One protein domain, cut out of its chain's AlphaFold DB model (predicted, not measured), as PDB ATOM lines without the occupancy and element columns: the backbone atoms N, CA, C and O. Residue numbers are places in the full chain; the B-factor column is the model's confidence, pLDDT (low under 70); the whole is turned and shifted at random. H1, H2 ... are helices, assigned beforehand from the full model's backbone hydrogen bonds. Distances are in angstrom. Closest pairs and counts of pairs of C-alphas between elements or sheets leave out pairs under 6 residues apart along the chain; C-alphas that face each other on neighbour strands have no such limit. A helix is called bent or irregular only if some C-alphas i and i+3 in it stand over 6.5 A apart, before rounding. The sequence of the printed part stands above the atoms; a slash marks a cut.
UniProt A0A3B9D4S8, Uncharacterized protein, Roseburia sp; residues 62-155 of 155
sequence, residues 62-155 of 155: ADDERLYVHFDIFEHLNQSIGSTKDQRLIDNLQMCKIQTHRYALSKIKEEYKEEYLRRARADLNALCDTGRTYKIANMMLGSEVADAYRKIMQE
ATOM      1  N   ALA A  62      33.825   6.049  -8.814       78.19
ATOM      2  CA  ALA A  62      34.066   4.638  -8.547       78.19
ATOM      3  C   ALA A  62      33.280   3.744  -9.519       78.19
ATOM      4  O   ALA A  62      32.076   3.909  -9.714       78.19
ATOM      5  N   ASP A  63      33.988   2.782 -10.099       85.38
ATOM      6  CA  ASP A  63      33.476   1.730 -10.977       85.38
ATOM      7  C   ASP A  63      33.872   0.329 -10.461       85.38
ATOM      8  O   ASP A  63      33.746  -0.665 -11.170       85.38
ATOM      9  N   ASP A  64      34.359   0.250  -9.222       86.31
ATOM     10  CA  ASP A  64      34.902  -0.947  -8.576       86.31
ATOM     11  C   ASP A  64      34.055  -1.375  -7.356       86.31
ATOM     12  O   ASP A  64      32.913  -0.938  -7.175       86.31
ATOM     13  N   GLU A  65      34.617  -2.233  -6.499       88.00
ATOM     14  CA  GLU A  65      33.992  -2.735  -5.269       88.00
ATOM     15  C   GLU A  65      33.472  -1.640  -4.325       88.00
ATOM     16  O   GLU A  65      32.591  -1.904  -3.508       88.00
ATOM     17  N   ARG A  66      33.940  -0.388  -4.432       86.38
ATOM     18  CA  ARG A  66      33.436   0.717  -3.600       86.38
ATOM     19  C   ARG A  66      31.949   0.986  -3.812       86.38
ATOM     20  O   ARG A  66      31.299   1.472  -2.888       86.38
ATOM     21  N   LEU A  67      31.386   0.621  -4.968       89.94
ATOM     22  CA  LEU A  67      29.940   0.687  -5.201       89.94
ATOM     23  C   LEU A  67      29.148  -0.275  -4.293       89.94
ATOM     24  O   LEU A  67      27.941  -0.114  -4.131       89.94
ATOM     25  N   TYR A  68      29.794  -1.243  -3.632       90.38
ATOM     26  CA  TYR A  68      29.131  -2.201  -2.734       90.38
ATOM     27  C   TYR A  68      28.660  -1.559  -1.428       90.38
ATOM     28  O   TYR A  68      27.852  -2.138  -0.703       90.38
ATOM     29  N   VAL A  69      29.113  -0.344  -1.130       87.81
ATOM     30  CA  VAL A  69      28.688   0.406   0.054       87.81
ATOM     31  C   VAL A  69      27.176   0.646   0.113       87.81
ATOM     32  O   VAL A  69      26.612   0.773   1.197       87.81
ATOM     33  N   HIS A  70      26.494   0.645  -1.038       91.69
ATOM     34  CA  HIS A  70      25.038   0.759  -1.104       91.69
ATOM     35  C   HIS A  70      24.329  -0.334  -0.300       91.69
ATOM     36  O   HIS A  70      23.278  -0.074   0.276       91.69
ATOM     37  N   PHE A  71      24.907  -1.532  -0.210       94.06
ATOM     38  CA  PHE A  71      24.302  -2.633   0.534       94.06
ATOM     39  C   PHE A  71      24.309  -2.386   2.045       94.06
ATOM     40  O   PHE A  71      23.295  -2.618   2.692       94.06
ATOM     41  N   ASP A  72      25.406  -1.869   2.601       87.38
ATOM     42  CA  ASP A  72      25.502  -1.587   4.041       87.38
ATOM     43  C   ASP A  72      24.559  -0.440   4.435       87.38
ATOM     44  O   ASP A  72      23.885  -0.479   5.465       87.38
ATOM     45  N   ILE A  73      24.451   0.559   3.554       87.88
ATOM     46  CA  ILE A  73      23.493   1.658   3.674       87.88
ATOM     47  C   ILE A  73      22.057   1.123   3.692       87.88
ATOM     48  O   ILE A  73      21.262   1.490   4.562       87.88
ATOM     49  N   PHE A  74      21.703   0.270   2.728       93.75
ATOM     50  CA  PHE A  74      20.347  -0.255   2.633       93.75
ATOM     51  C   PHE A  74      20.015  -1.233   3.746       93.75
ATOM     52  O   PHE A  74      18.875  -1.220   4.195       93.75
ATOM     53  N   GLU A  75      20.975  -1.990   4.268       92.38
ATOM     54  CA  GLU A  75      20.770  -2.817   5.455       92.38
ATOM     55  C   GLU A  75      20.369  -1.963   6.668       92.38
ATOM     56  O   GLU A  75      19.374  -2.250   7.335       92.38
ATOM     57  N   HIS A  76      21.063  -0.846   6.903       88.81
ATOM     58  CA  HIS A  76      20.703   0.081   7.976       88.81
ATOM     59  C   HIS A  76      19.307   0.695   7.766       88.81
ATOM     60  O   HIS A  76      18.478   0.733   8.680       88.81
ATOM     61  N   LEU A  77      19.008   1.134   6.539       89.56
ATOM     62  CA  LEU A  77      17.689   1.671   6.198       89.56
ATOM     63  C   LEU A  77      16.591   0.608   6.292       89.56
ATOM     64  O   LEU A  77      15.469   0.941   6.669       89.56
ATOM     65  N   ASN A  78      16.897  -0.660   6.008       91.25
ATOM     66  CA  ASN A  78      15.945  -1.754   6.143       91.25
ATOM     67  C   ASN A  78      15.520  -1.936   7.594       91.25
ATOM     68  O   ASN A  78      14.333  -2.110   7.868       91.25
ATOM     69  N   GLN A  79      16.470  -1.841   8.523       88.50
ATOM     70  CA  GLN A  79      16.201  -1.934   9.955       88.50
ATOM     71  C   GLN A  79      15.386  -0.728  10.441       88.50
ATOM     72  O   GLN A  79      14.338  -0.905  11.066       88.50
ATOM     73  N   SER A  80      15.813   0.490  10.094       87.00
ATOM     74  CA  SER A  80      15.129   1.723  10.501       87.00
ATOM     75  C   SER A  80      13.711   1.812   9.921       87.00
ATOM     76  O   SER A  80      12.732   1.845  10.668       87.00
ATOM     77  N   ILE A  81      13.562   1.746   8.596       88.19
ATOM     78  CA  ILE A  81      12.266   1.895   7.918       88.19
ATOM     79  C   ILE A  81      11.378   0.668   8.126       88.19
ATOM     80  O   ILE A  81      10.183   0.820   8.382       88.19
ATOM     81  N   GLY A  82      11.939  -0.542   8.084       83.81
ATOM     82  CA  GLY A  82      11.187  -1.777   8.316       83.81
ATOM     83  C   GLY A  82      10.556  -1.831   9.710       83.81
ATOM     84  O   GLY A  82       9.434  -2.319   9.858       83.81
ATOM     85  N   SER A  83      11.212  -1.251  10.724       85.06
ATOM     86  CA  SER A  83      10.673  -1.181  12.091       85.06
ATOM     87  C   SER A  83       9.401  -0.328  12.210       85.06
ATOM     88  O   SER A  83       8.557  -0.604  13.064       85.06
ATOM     89  N   THR A  84       9.216   0.657  11.323       86.31
ATOM     90  CA  THR A  84       8.042   1.552  11.333       86.31
ATOM     91  C   THR A  84       6.751   0.846  10.913       86.31
ATOM     92  O   THR A  84       5.663   1.300  11.264       86.31
ATOM     93  N   LYS A  85       6.860  -0.260  10.157       83.38
ATOM     94  CA  LYS A  85       5.746  -0.968   9.496       83.38
ATOM     95  C   LYS A  85       4.876  -0.072   8.598       83.38
ATOM     96  O   LYS A  85       3.748  -0.442   8.269       83.38
ATOM     97  N   ASP A  86       5.386   1.086   8.175       90.19
ATOM     98  CA  ASP A  86       4.707   1.971   7.233       90.19
ATOM     99  C   ASP A  86       4.996   1.517   5.796       90.19
ATOM    100  O   ASP A  86       6.100   1.675   5.266       90.19
ATOM    101  N   GLN A  87       3.973   0.970   5.139       90.25
ATOM    102  CA  GLN A  87       4.103   0.447   3.782       90.25
ATOM    103  C   GLN A  87       4.509   1.519   2.763       90.25
ATOM    104  O   GLN A  87       5.210   1.208   1.805       90.25
ATOM    105  N   ARG A  88       4.100   2.779   2.948       90.31
ATOM    106  CA  ARG A  88       4.459   3.861   2.027       90.31
ATOM    107  C   ARG A  88       5.945   4.192   2.139       90.31
ATOM    108  O   ARG A  88       6.584   4.444   1.119       90.31
ATOM    109  N   LEU A  89       6.499   4.182   3.352       90.12
ATOM    110  CA  LEU A  89       7.938   4.368   3.555       90.12
ATOM    111  C   LEU A  89       8.737   3.193   2.983       90.12
ATOM    112  O   LEU A  89       9.738   3.418   2.304       90.12
ATOM    113  N   ILE A  90       8.259   1.962   3.178       92.38
ATOM    114  CA  ILE A  90       8.870   0.754   2.606       92.38
ATOM    115  C   ILE A  90       8.864   0.810   1.071       92.38
ATOM    116  O   ILE A  90       9.890   0.557   0.441       92.38
ATOM    117  N   ASP A  91       7.742   1.196   0.460       91.56
ATOM    118  CA  ASP A  91       7.631   1.332  -0.995       91.56
ATOM    119  C   ASP A  91       8.605   2.395  -1.535       91.56
ATOM    120  O   ASP A  91       9.303   2.154  -2.520       91.56
ATOM    121  N   ASN A  92       8.704   3.551  -0.870       90.62
ATOM    122  CA  ASN A  92       9.646   4.607  -1.249       90.62
ATOM    123  C   ASN A  92      11.107   4.148  -1.129       90.62
ATOM    124  O   ASN A  92      11.916   4.441  -2.013       90.62
ATOM    125  N   LEU A  93      11.446   3.409  -0.066       92.50
ATOM    126  CA  LEU A  93      12.777   2.826   0.100       92.50
ATOM    127  C   LEU A  93      13.087   1.849  -1.041       92.50
ATOM    128  O   LEU A  93      14.165   1.926  -1.629       92.50
ATOM    129  N   GLN A  94      12.131   1.003  -1.431       93.50
ATOM    130  CA  GLN A  94      12.307   0.097  -2.570       93.50
ATOM    131  C   GLN A  94      12.538   0.847  -3.887       93.50
ATOM    132  O   GLN A  94      13.396   0.460  -4.682       93.50
ATOM    133  N   MET A  95      11.847   1.966  -4.118       94.06
ATOM    134  CA  MET A  95      12.085   2.792  -5.309       94.06
ATOM    135  C   MET A  95      13.491   3.406  -5.321       94.06
ATOM    136  O   MET A  95      14.105   3.530  -6.385       94.06
ATOM    137  N   CYS A  96      14.017   3.773  -4.149       92.62
ATOM    138  CA  CYS A  96      15.384   4.264  -3.996       92.62
ATOM    139  C   CYS A  96      16.419   3.167  -4.295       92.62
ATOM    140  O   CYS A  96      17.357   3.398  -5.066       92.62
ATOM    141  N   LYS A  97      16.207   1.954  -3.770       94.75
ATOM    142  CA  LYS A  97      17.055   0.783  -4.034       94.75
ATOM    143  C   LYS A  97      17.138   0.447  -5.514       94.75
ATOM    144  O   LYS A  97      18.237   0.346  -6.053       94.75
ATOM    145  N   ILE A  98      15.996   0.354  -6.203       94.44
ATOM    146  CA  ILE A  98      15.955   0.035  -7.640       94.44
ATOM    147  C   ILE A  98      16.789   1.038  -8.438       94.44
ATOM    148  O   ILE A  98      17.623   0.642  -9.249       94.44
ATOM    149  N   GLN A  99      16.596   2.337  -8.207       92.56
ATOM    150  CA  GLN A  99      17.344   3.368  -8.929       92.56
ATOM    151  C   GLN A  99      18.844   3.305  -8.628       92.56
ATOM    152  O   GLN A  99      19.657   3.410  -9.546       92.56
ATOM    153  N   THR A 100      19.204   3.068  -7.367       93.69
ATOM    154  CA  THR A 100      20.601   2.984  -6.929       93.69
ATOM    155  C   THR A 100      21.301   1.764  -7.523       93.69
ATOM    156  O   THR A 100      22.391   1.886  -8.077       93.69
ATOM    157  N   HIS A 101      20.668   0.589  -7.503       95.25
ATOM    158  CA  HIS A 101      21.242  -0.607  -8.119       95.25
ATOM    159  C   HIS A 101      21.318  -0.493  -9.639       95.25
ATOM    160  O   HIS A 101      22.331  -0.889 -10.206       95.25
ATOM    161  N   ARG A 102      20.317   0.106 -10.303       94.19
ATOM    162  CA  ARG A 102      20.395   0.401 -11.746       94.19
ATOM    163  C   ARG A 102      21.581   1.303 -12.079       94.19
ATOM    164  O   ARG A 102      22.279   1.041 -13.052       94.19
ATOM    165  N   TYR A 103      21.802   2.346 -11.281       91.88
ATOM    166  CA  TYR A 103      22.939   3.249 -11.449       91.88
ATOM    167  C   TYR A 103      24.276   2.528 -11.249       91.88
ATOM    168  O   TYR A 103      25.168   2.639 -12.080       91.88
ATOM    169  N   ALA A 104      24.416   1.754 -10.174       92.50
ATOM    170  CA  ALA A 104      25.658   1.039  -9.910       92.50
ATOM    171  C   ALA A 104      25.956  -0.009 -10.995       92.50
ATOM    172  O   ALA A 104      27.078  -0.079 -11.481       92.50
ATOM    173  N   LEU A 105      24.949  -0.763 -11.446       93.94
ATOM    174  CA  LEU A 105      25.099  -1.764 -12.507       93.94
ATOM    175  C   LEU A 105      25.445  -1.165 -13.874       93.94
ATOM    176  O   LEU A 105      26.037  -1.859 -14.697       93.94
ATOM    177  N   SER A 106      25.085   0.095 -14.136       92.31
ATOM    178  CA  SER A 106      25.477   0.780 -15.375       92.31
ATOM    179  C   SER A 106      26.906   1.328 -15.340       92.31
ATOM    180  O   SER A 106      27.435   1.701 -16.386       92.31
ATOM    181  N   LYS A 107      27.522   1.382 -14.153       91.56
ATOM    182  CA  LYS A 107      28.847   1.963 -13.908       91.56
ATOM    183  C   LYS A 107      29.918   0.931 -13.578       91.56
ATOM    184  O   LYS A 107      31.068   1.131 -13.950       91.56
ATOM    185  N   ILE A 108      29.559  -0.117 -12.843       94.31
ATOM    186  CA  ILE A 108      30.517  -1.059 -12.274       94.31
ATOM    187  C   ILE A 108      31.215  -1.889 -13.359       94.31
ATOM    188  O   ILE A 108      30.591  -2.314 -14.333       94.31
ATOM    189  N   LYS A 109      32.513  -2.144 -13.183       93.06
ATOM    190  CA  LYS A 109      33.302  -3.023 -14.049       93.06
ATOM    191  C   LYS A 109      32.755  -4.446 -14.023       93.06
ATOM    192  O   LYS A 109      32.282  -4.933 -12.994       93.06
ATOM    193  N   GLU A 110      32.878  -5.128 -15.160       93.38
ATOM    194  CA  GLU A 110      32.285  -6.452 -15.385       93.38
ATOM    195  C   GLU A 110      32.745  -7.491 -14.346       93.38
ATOM    196  O   GLU A 110      31.940  -8.298 -13.892       93.38
ATOM    197  N   GLU A 111      33.997  -7.405 -13.883       95.31
ATOM    198  CA  GLU A 111      34.580  -8.294 -12.864       95.31
ATOM    199  C   GLU A 111      33.871  -8.253 -11.495       95.31
ATOM    200  O   GLU A 111      33.902  -9.241 -10.767       95.31
ATOM    201  N   TYR A 112      33.184  -7.156 -11.155       95.19
ATOM    202  CA  TYR A 112      32.431  -7.021  -9.896       95.19
ATOM    203  C   TYR A 112      30.918  -7.178 -10.077       95.19
ATOM    204  O   TYR A 112      30.164  -7.150  -9.098       95.19
ATOM    205  N   LYS A 113      30.442  -7.280 -11.318       94.44
ATOM    206  CA  LYS A 113      29.020  -7.159 -11.651       94.44
ATOM    207  C   LYS A 113      28.205  -8.369 -11.212       94.44
ATOM    208  O   LYS A 113      27.090  -8.194 -10.731       94.44
ATOM    209  N   GLU A 114      28.764  -9.572 -11.332       94.75
ATOM    210  CA  GLU A 114      28.097 -10.817 -10.930       94.75
ATOM    211  C   GLU A 114      27.774 -10.814  -9.428       94.75
ATOM    212  O   GLU A 114      26.621 -10.984  -9.024       94.75
ATOM    213  N   GLU A 115      28.770 -10.520  -8.593       95.88
ATOM    214  CA  GLU A 115      28.582 -10.439  -7.144       95.88
ATOM    215  C   GLU A 115      27.681  -9.257  -6.751       95.88
ATOM    216  O   GLU A 115      26.828  -9.393  -5.866       95.88
ATOM    217  N   TYR A 116      27.775  -8.121  -7.453       96.50
ATOM    218  CA  TYR A 116      26.857  -7.002  -7.237       96.50
ATOM    219  C   TYR A 116      25.403  -7.400  -7.522       96.50
ATOM    220  O   TYR A 116      24.523  -7.127  -6.706       96.50
ATOM    221  N   LEU A 117      25.136  -8.066  -8.653       95.69
ATOM    222  CA  LEU A 117      23.801  -8.546  -9.022       95.69
ATOM    223  C   LEU A 117      23.238  -9.491  -7.961       95.69
ATOM    224  O   LEU A 117      22.074  -9.355  -7.574       95.69
ATOM    225  N   ARG A 118      24.061 -10.418  -7.462       95.38
ATOM    226  CA  ARG A 118      23.669 -11.362  -6.411       95.38
ATOM    227  C   ARG A 118      23.243 -10.640  -5.130       95.38
ATOM    228  O   ARG A 118      22.201 -10.963  -4.556       95.38
ATOM    229  N   ARG A 119      24.016  -9.645  -4.684       96.56
ATOM    230  CA  ARG A 119      23.700  -8.851  -3.482       96.56
ATOM    231  C   ARG A 119      22.500  -7.924  -3.688       96.56
ATOM    232  O   ARG A 119      21.663  -7.831  -2.795       96.56
ATOM    233  N   ALA A 120      22.362  -7.310  -4.863       95.69
ATOM    234  CA  ALA A 120      21.214  -6.465  -5.206       95.69
ATOM    235  C   ALA A 120      19.897  -7.250  -5.193       95.69
ATOM    236  O   ALA A 120      18.897  -6.766  -4.668       95.69
ATOM    237  N   ARG A 121      19.902  -8.492  -5.691       93.88
ATOM    238  CA  ARG A 121      18.749  -9.400  -5.588       93.88
ATOM    239  C   ARG A 121      18.352  -9.675  -4.144       93.88
ATOM    240  O   ARG A 121      17.169  -9.634  -3.813       93.88
ATOM    241  N   ALA A 122      19.330  -9.956  -3.285       93.25
ATOM    242  CA  ALA A 122      19.074 -10.194  -1.869       93.25
ATOM    243  C   ALA A 122      18.490  -8.947  -1.184       93.25
ATOM    244  O   ALA A 122      17.486  -9.054  -0.484       93.25
ATOM    245  N   ASP A 123      19.062  -7.767  -1.442       94.19
ATOM    246  CA  ASP A 123      18.606  -6.514  -0.832       94.19
ATOM    247  C   ASP A 123      17.190  -6.104  -1.283       94.19
ATOM    248  O   ASP A 123      16.361  -5.687  -0.466       94.19
ATOM    249  N   LEU A 124      16.867  -6.276  -2.568       93.06
ATOM    250  CA  LEU A 124      15.532  -5.985  -3.102       93.06
ATOM    251  C   LEU A 124      14.459  -6.935  -2.545       93.06
ATOM    252  O   LEU A 124      13.320  -6.512  -2.334       93.06
ATOM    253  N   ASN A 125      14.822  -8.182  -2.231       89.62
ATOM    254  CA  ASN A 125      13.923  -9.169  -1.621       89.62
ATOM    255  C   ASN A 125      13.727  -9.000  -0.105       89.62
ATOM    256  O   ASN A 125      12.815  -9.606   0.451       89.62
ATOM    257  N   ALA A 126      14.559  -8.211   0.579       84.12
ATOM    258  CA  ALA A 126      14.616  -8.221   2.042       84.12
ATOM    259  C   ALA A 126      13.334  -7.716   2.734       84.12
ATOM    260  O   ALA A 126      13.008  -8.167   3.830       84.12
ATOM    261  N   LEU A 127      12.604  -6.781   2.112       77.00
ATOM    262  CA  LEU A 127      11.495  -6.070   2.765       77.00
ATOM    263  C   LEU A 127      10.132  -6.201   2.090       77.00
ATOM    264  O   LEU A 127       9.129  -5.813   2.688       77.00
ATOM    265  N   CYS A 128      10.065  -6.635   0.832       75.69
ATOM    266  CA  CYS A 128       8.836  -6.478   0.064       75.69
ATOM    267  C   CYS A 128       8.652  -7.575  -0.982       75.69
ATOM    268  O   CYS A 128       9.613  -8.091  -1.542       75.69
ATOM    269  N   ASP A 129       7.389  -7.891  -1.268       81.56
ATOM    270  CA  ASP A 129       7.019  -8.843  -2.310       81.56
ATOM    271  C   ASP A 129       7.421  -8.338  -3.707       81.56
ATOM    272  O   ASP A 129       7.297  -7.149  -4.039       81.56
ATOM    273  N   THR A 130       7.865  -9.270  -4.553       81.75
ATOM    274  CA  THR A 130       8.372  -8.985  -5.895       81.75
ATOM    275  C   THR A 130       7.297  -8.366  -6.795       81.75
ATOM    276  O   THR A 130       7.592  -7.460  -7.581       81.75
ATOM    277  N   GLY A 131       6.045  -8.818  -6.665       85.25
ATOM    278  CA  GLY A 131       4.904  -8.356  -7.451       85.25
ATOM    279  C   GLY A 131       4.451  -6.948  -7.074       85.25
ATOM    280  O   GLY A 131       4.217  -6.118  -7.961       85.25
ATOM    281  N   ARG A 132       4.389  -6.634  -5.771       90.31
ATOM    282  CA  ARG A 132       4.121  -5.262  -5.300       90.31
ATOM    283  C   ARG A 132       5.183  -4.297  -5.814       90.31
ATOM    284  O   ARG A 132       4.838  -3.270  -6.399       90.31
ATOM    285  N   THR A 133       6.451  -4.650  -5.630       91.06
ATOM    286  CA  THR A 133       7.592  -3.805  -6.002       91.06
ATOM    287  C   THR A 133       7.580  -3.485  -7.494       91.06
ATOM    288  O   THR A 133       7.679  -2.317  -7.867       91.06
ATOM    289  N   TYR A 134       7.330  -4.481  -8.353       91.75
ATOM    290  CA  TYR A 134       7.186  -4.260  -9.796       91.75
ATOM    291  C   TYR A 134       6.039  -3.294 -10.130       91.75
ATOM    292  O   TYR A 134       6.201  -2.376 -10.933       91.75
ATOM    293  N   LYS A 135       4.864  -3.483  -9.512       92.50
ATOM    294  CA  LYS A 135       3.684  -2.645  -9.773       92.50
ATOM    295  C   LYS A 135       3.923  -1.188  -9.375       92.50
ATOM    296  O   LYS A 135       3.561  -0.290 -10.134       92.50
ATOM    297  N   ILE A 136       4.533  -0.962  -8.212       92.12
ATOM    298  CA  ILE A 136       4.858   0.380  -7.722       92.12
ATOM    299  C   ILE A 136       5.958   1.020  -8.574       92.12
ATOM    300  O   ILE A 136       5.799   2.170  -8.973       92.12
ATOM    301  N   ALA A 137       6.999   0.271  -8.951       92.44
ATOM    302  CA  ALA A 137       8.037   0.758  -9.860       92.44
ATOM    303  C   ALA A 137       7.450   1.221 -11.195       92.44
ATOM    304  O   ALA A 137       7.750   2.321 -11.647       92.44
ATOM    305  N   ASN A 138       6.543   0.438 -11.782       93.31
ATOM    306  CA  ASN A 138       5.899   0.810 -13.039       93.31
ATOM    307  C   ASN A 138       5.040   2.080 -12.896       93.31
ATOM    308  O   ASN A 138       5.017   2.919 -13.791       93.31
ATOM    309  N   MET A 139       4.353   2.240 -11.761       92.19
ATOM    310  CA  MET A 139       3.502   3.403 -11.493       92.19
ATOM    311  C   MET A 139       4.301   4.680 -11.197       92.19
ATOM    312  O   MET A 139       3.912   5.752 -11.647       92.19
ATOM    313  N   MET A 140       5.384   4.580 -10.419       89.19
ATOM    314  CA  MET A 140       6.121   5.740  -9.902       89.19
ATOM    315  C   MET A 140       7.340   6.118 -10.742       89.19
ATOM    316  O   MET A 140       7.697   7.291 -10.792       89.19
ATOM    317  N   LEU A 141       7.993   5.137 -11.367       90.56
ATOM    318  CA  LEU A 141       9.263   5.308 -12.082       90.56
ATOM    319  C   LEU A 141       9.156   4.971 -13.579       90.56
ATOM    320  O   LEU A 141      10.096   5.220 -14.331       90.56
ATOM    321  N   GLY A 142       8.019   4.425 -14.017       92.44
ATOM    322  CA  GLY A 142       7.766   4.034 -15.401       92.44
ATOM    323  C   GLY A 142       8.205   2.606 -15.738       92.44
ATOM    324  O   GLY A 142       8.914   1.932 -14.983       92.44
ATOM    325  N   SER A 143       7.766   2.134 -16.906       91.88
ATOM    326  CA  SER A 143       7.939   0.743 -17.344       91.88
ATOM    327  C   SER A 143       9.399   0.345 -17.535       91.88
ATOM    328  O   SER A 143       9.779  -0.754 -17.148       91.88
ATOM    329  N   GLU A 144      10.238   1.246 -18.044       93.12
ATOM    330  CA  GLU A 144      11.667   0.984 -18.255       93.12
ATOM    331  C   GLU A 144      12.386   0.608 -16.949       93.12
ATOM    332  O   GLU A 144      13.203  -0.316 -16.899       93.12
ATOM    333  N   VAL A 145      12.062   1.310 -15.861       90.88
ATOM    334  CA  VAL A 145      12.654   1.060 -14.544       90.88
ATOM    335  C   VAL A 145      12.111  -0.235 -13.944       90.88
ATOM    336  O   VAL A 145      12.878  -1.015 -13.378       90.88
ATOM    337  N   ALA A 146      10.814  -0.498 -14.110       91.69
ATOM    338  CA  ALA A 146      10.188  -1.739 -13.661       91.69
ATOM    339  C   ALA A 146      10.755  -2.976 -14.382       91.69
ATOM    340  O   ALA A 146      10.998  -4.006 -13.751       91.69
ATOM    341  N   ASP A 147      11.021  -2.868 -15.682       92.38
ATOM    342  CA  ASP A 147      11.637  -3.936 -16.470       92.38
ATOM    343  C   ASP A 147      13.099  -4.156 -16.080       92.38
ATOM    344  O   ASP A 147      13.549  -5.296 -15.993       92.38
ATOM    345  N   ALA A 148      13.845  -3.089 -15.783       90.69
ATOM    346  CA  ALA A 148      15.201  -3.223 -15.262       90.69
ATOM    347  C   ALA A 148      15.226  -3.919 -13.893       90.69
ATOM    348  O   ALA A 148      16.053  -4.800 -13.677       90.69
ATOM    349  N   TYR A 149      14.290  -3.586 -13.000       92.44
ATOM    350  CA  TYR A 149      14.092  -4.337 -11.761       92.44
ATOM    351  C   TYR A 149      13.817  -5.817 -12.052       92.44
ATOM    352  O   TYR A 149      14.481  -6.686 -11.496       92.44
ATOM    353  N   ARG A 150      12.903  -6.121 -12.981       91.25
ATOM    354  CA  ARG A 150      12.606  -7.507 -13.365       91.25
ATOM    355  C   ARG A 150      13.850  -8.248 -13.863       91.25
ATOM    356  O   ARG A 150      14.030  -9.394 -13.472       91.25
ATOM    357  N   LYS A 151      14.703  -7.612 -14.674       90.94
ATOM    358  CA  LYS A 151      15.966  -8.209 -15.146       90.94
ATOM    359  C   LYS A 151      16.903  -8.542 -13.991       90.94
ATOM    360  O   LYS A 151      17.360  -9.675 -13.911       90.94
ATOM    361  N   ILE A 152      17.096  -7.603 -13.057       90.69
ATOM    362  CA  ILE A 152      17.904  -7.831 -11.847       90.69
ATOM    363  C   ILE A 152      17.391  -9.053 -11.076       90.69
ATOM    364  O   ILE A 152      18.194  -9.813 -10.556       90.69
ATOM    365  N   MET A 153      16.072  -9.254 -11.021       89.69
ATOM    366  CA  MET A 153      15.442 -10.375 -10.315       89.69
ATOM    367  C   MET A 153      15.463 -11.718 -11.070       89.69
ATOM    368  O   MET A 153      15.114 -12.729 -10.462       89.69
ATOM    369  N   GLN A 154      15.790 -11.739 -12.368       82.94
ATOM    370  CA  GLN A 154      15.691 -12.920 -13.247       82.94
ATOM    371  C   GLN A 154      17.039 -13.478 -13.708       82.94
ATOM    372  O   GLN A 154      17.157 -14.692 -13.877       82.94
ATOM    373  N   GLU A 155      18.014 -12.602 -13.952       66.44
ATOM    374  CA  GLU A 155      19.434 -12.977 -14.029       66.44
ATOM    375  C   GLU A 155      19.877 -13.523 -12.676       66.44
ATOM    376  O   GLU A 155      20.923 -14.213 -12.577       66.44
TER     377      GLU A 155
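What this domain is: This is residues 62 to 155 of the 155 residues of an uncharacterized protein of Roseburia sp (UniProt A0A3B9D4S8). Three long helices, H1, H2 and H3, stand side by side in an up-and-down bundle, each running against the one before it. A shorter helical hairpin, H4 and H5, crosses one side of this bundle about perpendicular to it: H4 packs on H2, H5 packs on H2 and H3, and both stay apart from H1. The printed part has 94 residues, with five named helices in the order H1 to H5 and no named strand; the class is all helix. It is compact, with a radius of gyration of the C-alphas of 12.7 A, and the C-alphas span 37 by 28 by 18 A.

Where its parts are: H1, residues 65 to 84, begins at C-alpha 65 (33.992, -2.735, -5.269) and is 31.1 A long. It has a kink of 28 degrees near residue 78 and is neither bent nor irregular, but only just: C-alphas 67 and 70 are 6.4 A apart. H2, residues 87 to 107, is 30.5 A long, from C-alpha 87 (4.103, 0.447, 3.782). H3, residues 110 to 125, is 23.1 A long, with a kink of 27 degrees near residue 117. H3 is irregular: C-alphas 111 and 114 are 7.2 A apart. H4 is residues 130 to 140, and H5 is residues 143 to 154, ending at C-alpha 154 (15.691, -12.920, -13.247).

How they stand to each other: H2 is the hub and touches the four other helices. H1 and H2 form a hairpin at a shallow tilt of 4 degrees, opposite ways; their closest C-alphas, of Leu 67 and Ala 104, are 6.4 A apart. H2 and H3 form another hairpin, at 7 degrees, with the C-alphas of His 101 and Ala 120 closest at 6.5 A. H1 touches H3, the same way at a shallow tilt of 3 degrees, closest at the C-alphas of Glu 65 and Tyr 112, 6.5 A. H2 touches H4 with residues 91 to 95 alone, about perpendicular at 84 degrees; the C-alphas of Met 95 and Ala 137 are closest, at 6.4 A. Residues 98 to 102 of H2 touch residues 145 to 149 of H5 at 79 degrees, about perpendicular, closest at the C-alphas of Ile 98 and Tyr 149, 6.3 A. Residues 117 to 121 of H3 touch residues 152 to 153 of H5, about perpendicular at 80 degrees, closest at the C-alphas of Arg 121 and Met 153, 5.9 A. H4 and H5 form a hairpin at a shallow tilt of 21 degrees, with the C-alphas of Asn 138 and Ala 146 closest at 5.0 A. H3 and H4 meet only through their link. Every O i to N i+4 pair is within hydrogen-bond range in H2, H4 and H5, against 11 of 16 in H1 and 10 of 12 in H3.

The domain as a whole: The two C-alphas farthest apart, of Asp 86 and Glu 111, are 37.4 A from each other. The printed part has no cut and ends at residue 155, the chain's last. The four links between helices are tight. The mean pLDDT of the printed part is 90.4, and residue 155 alone is under 70.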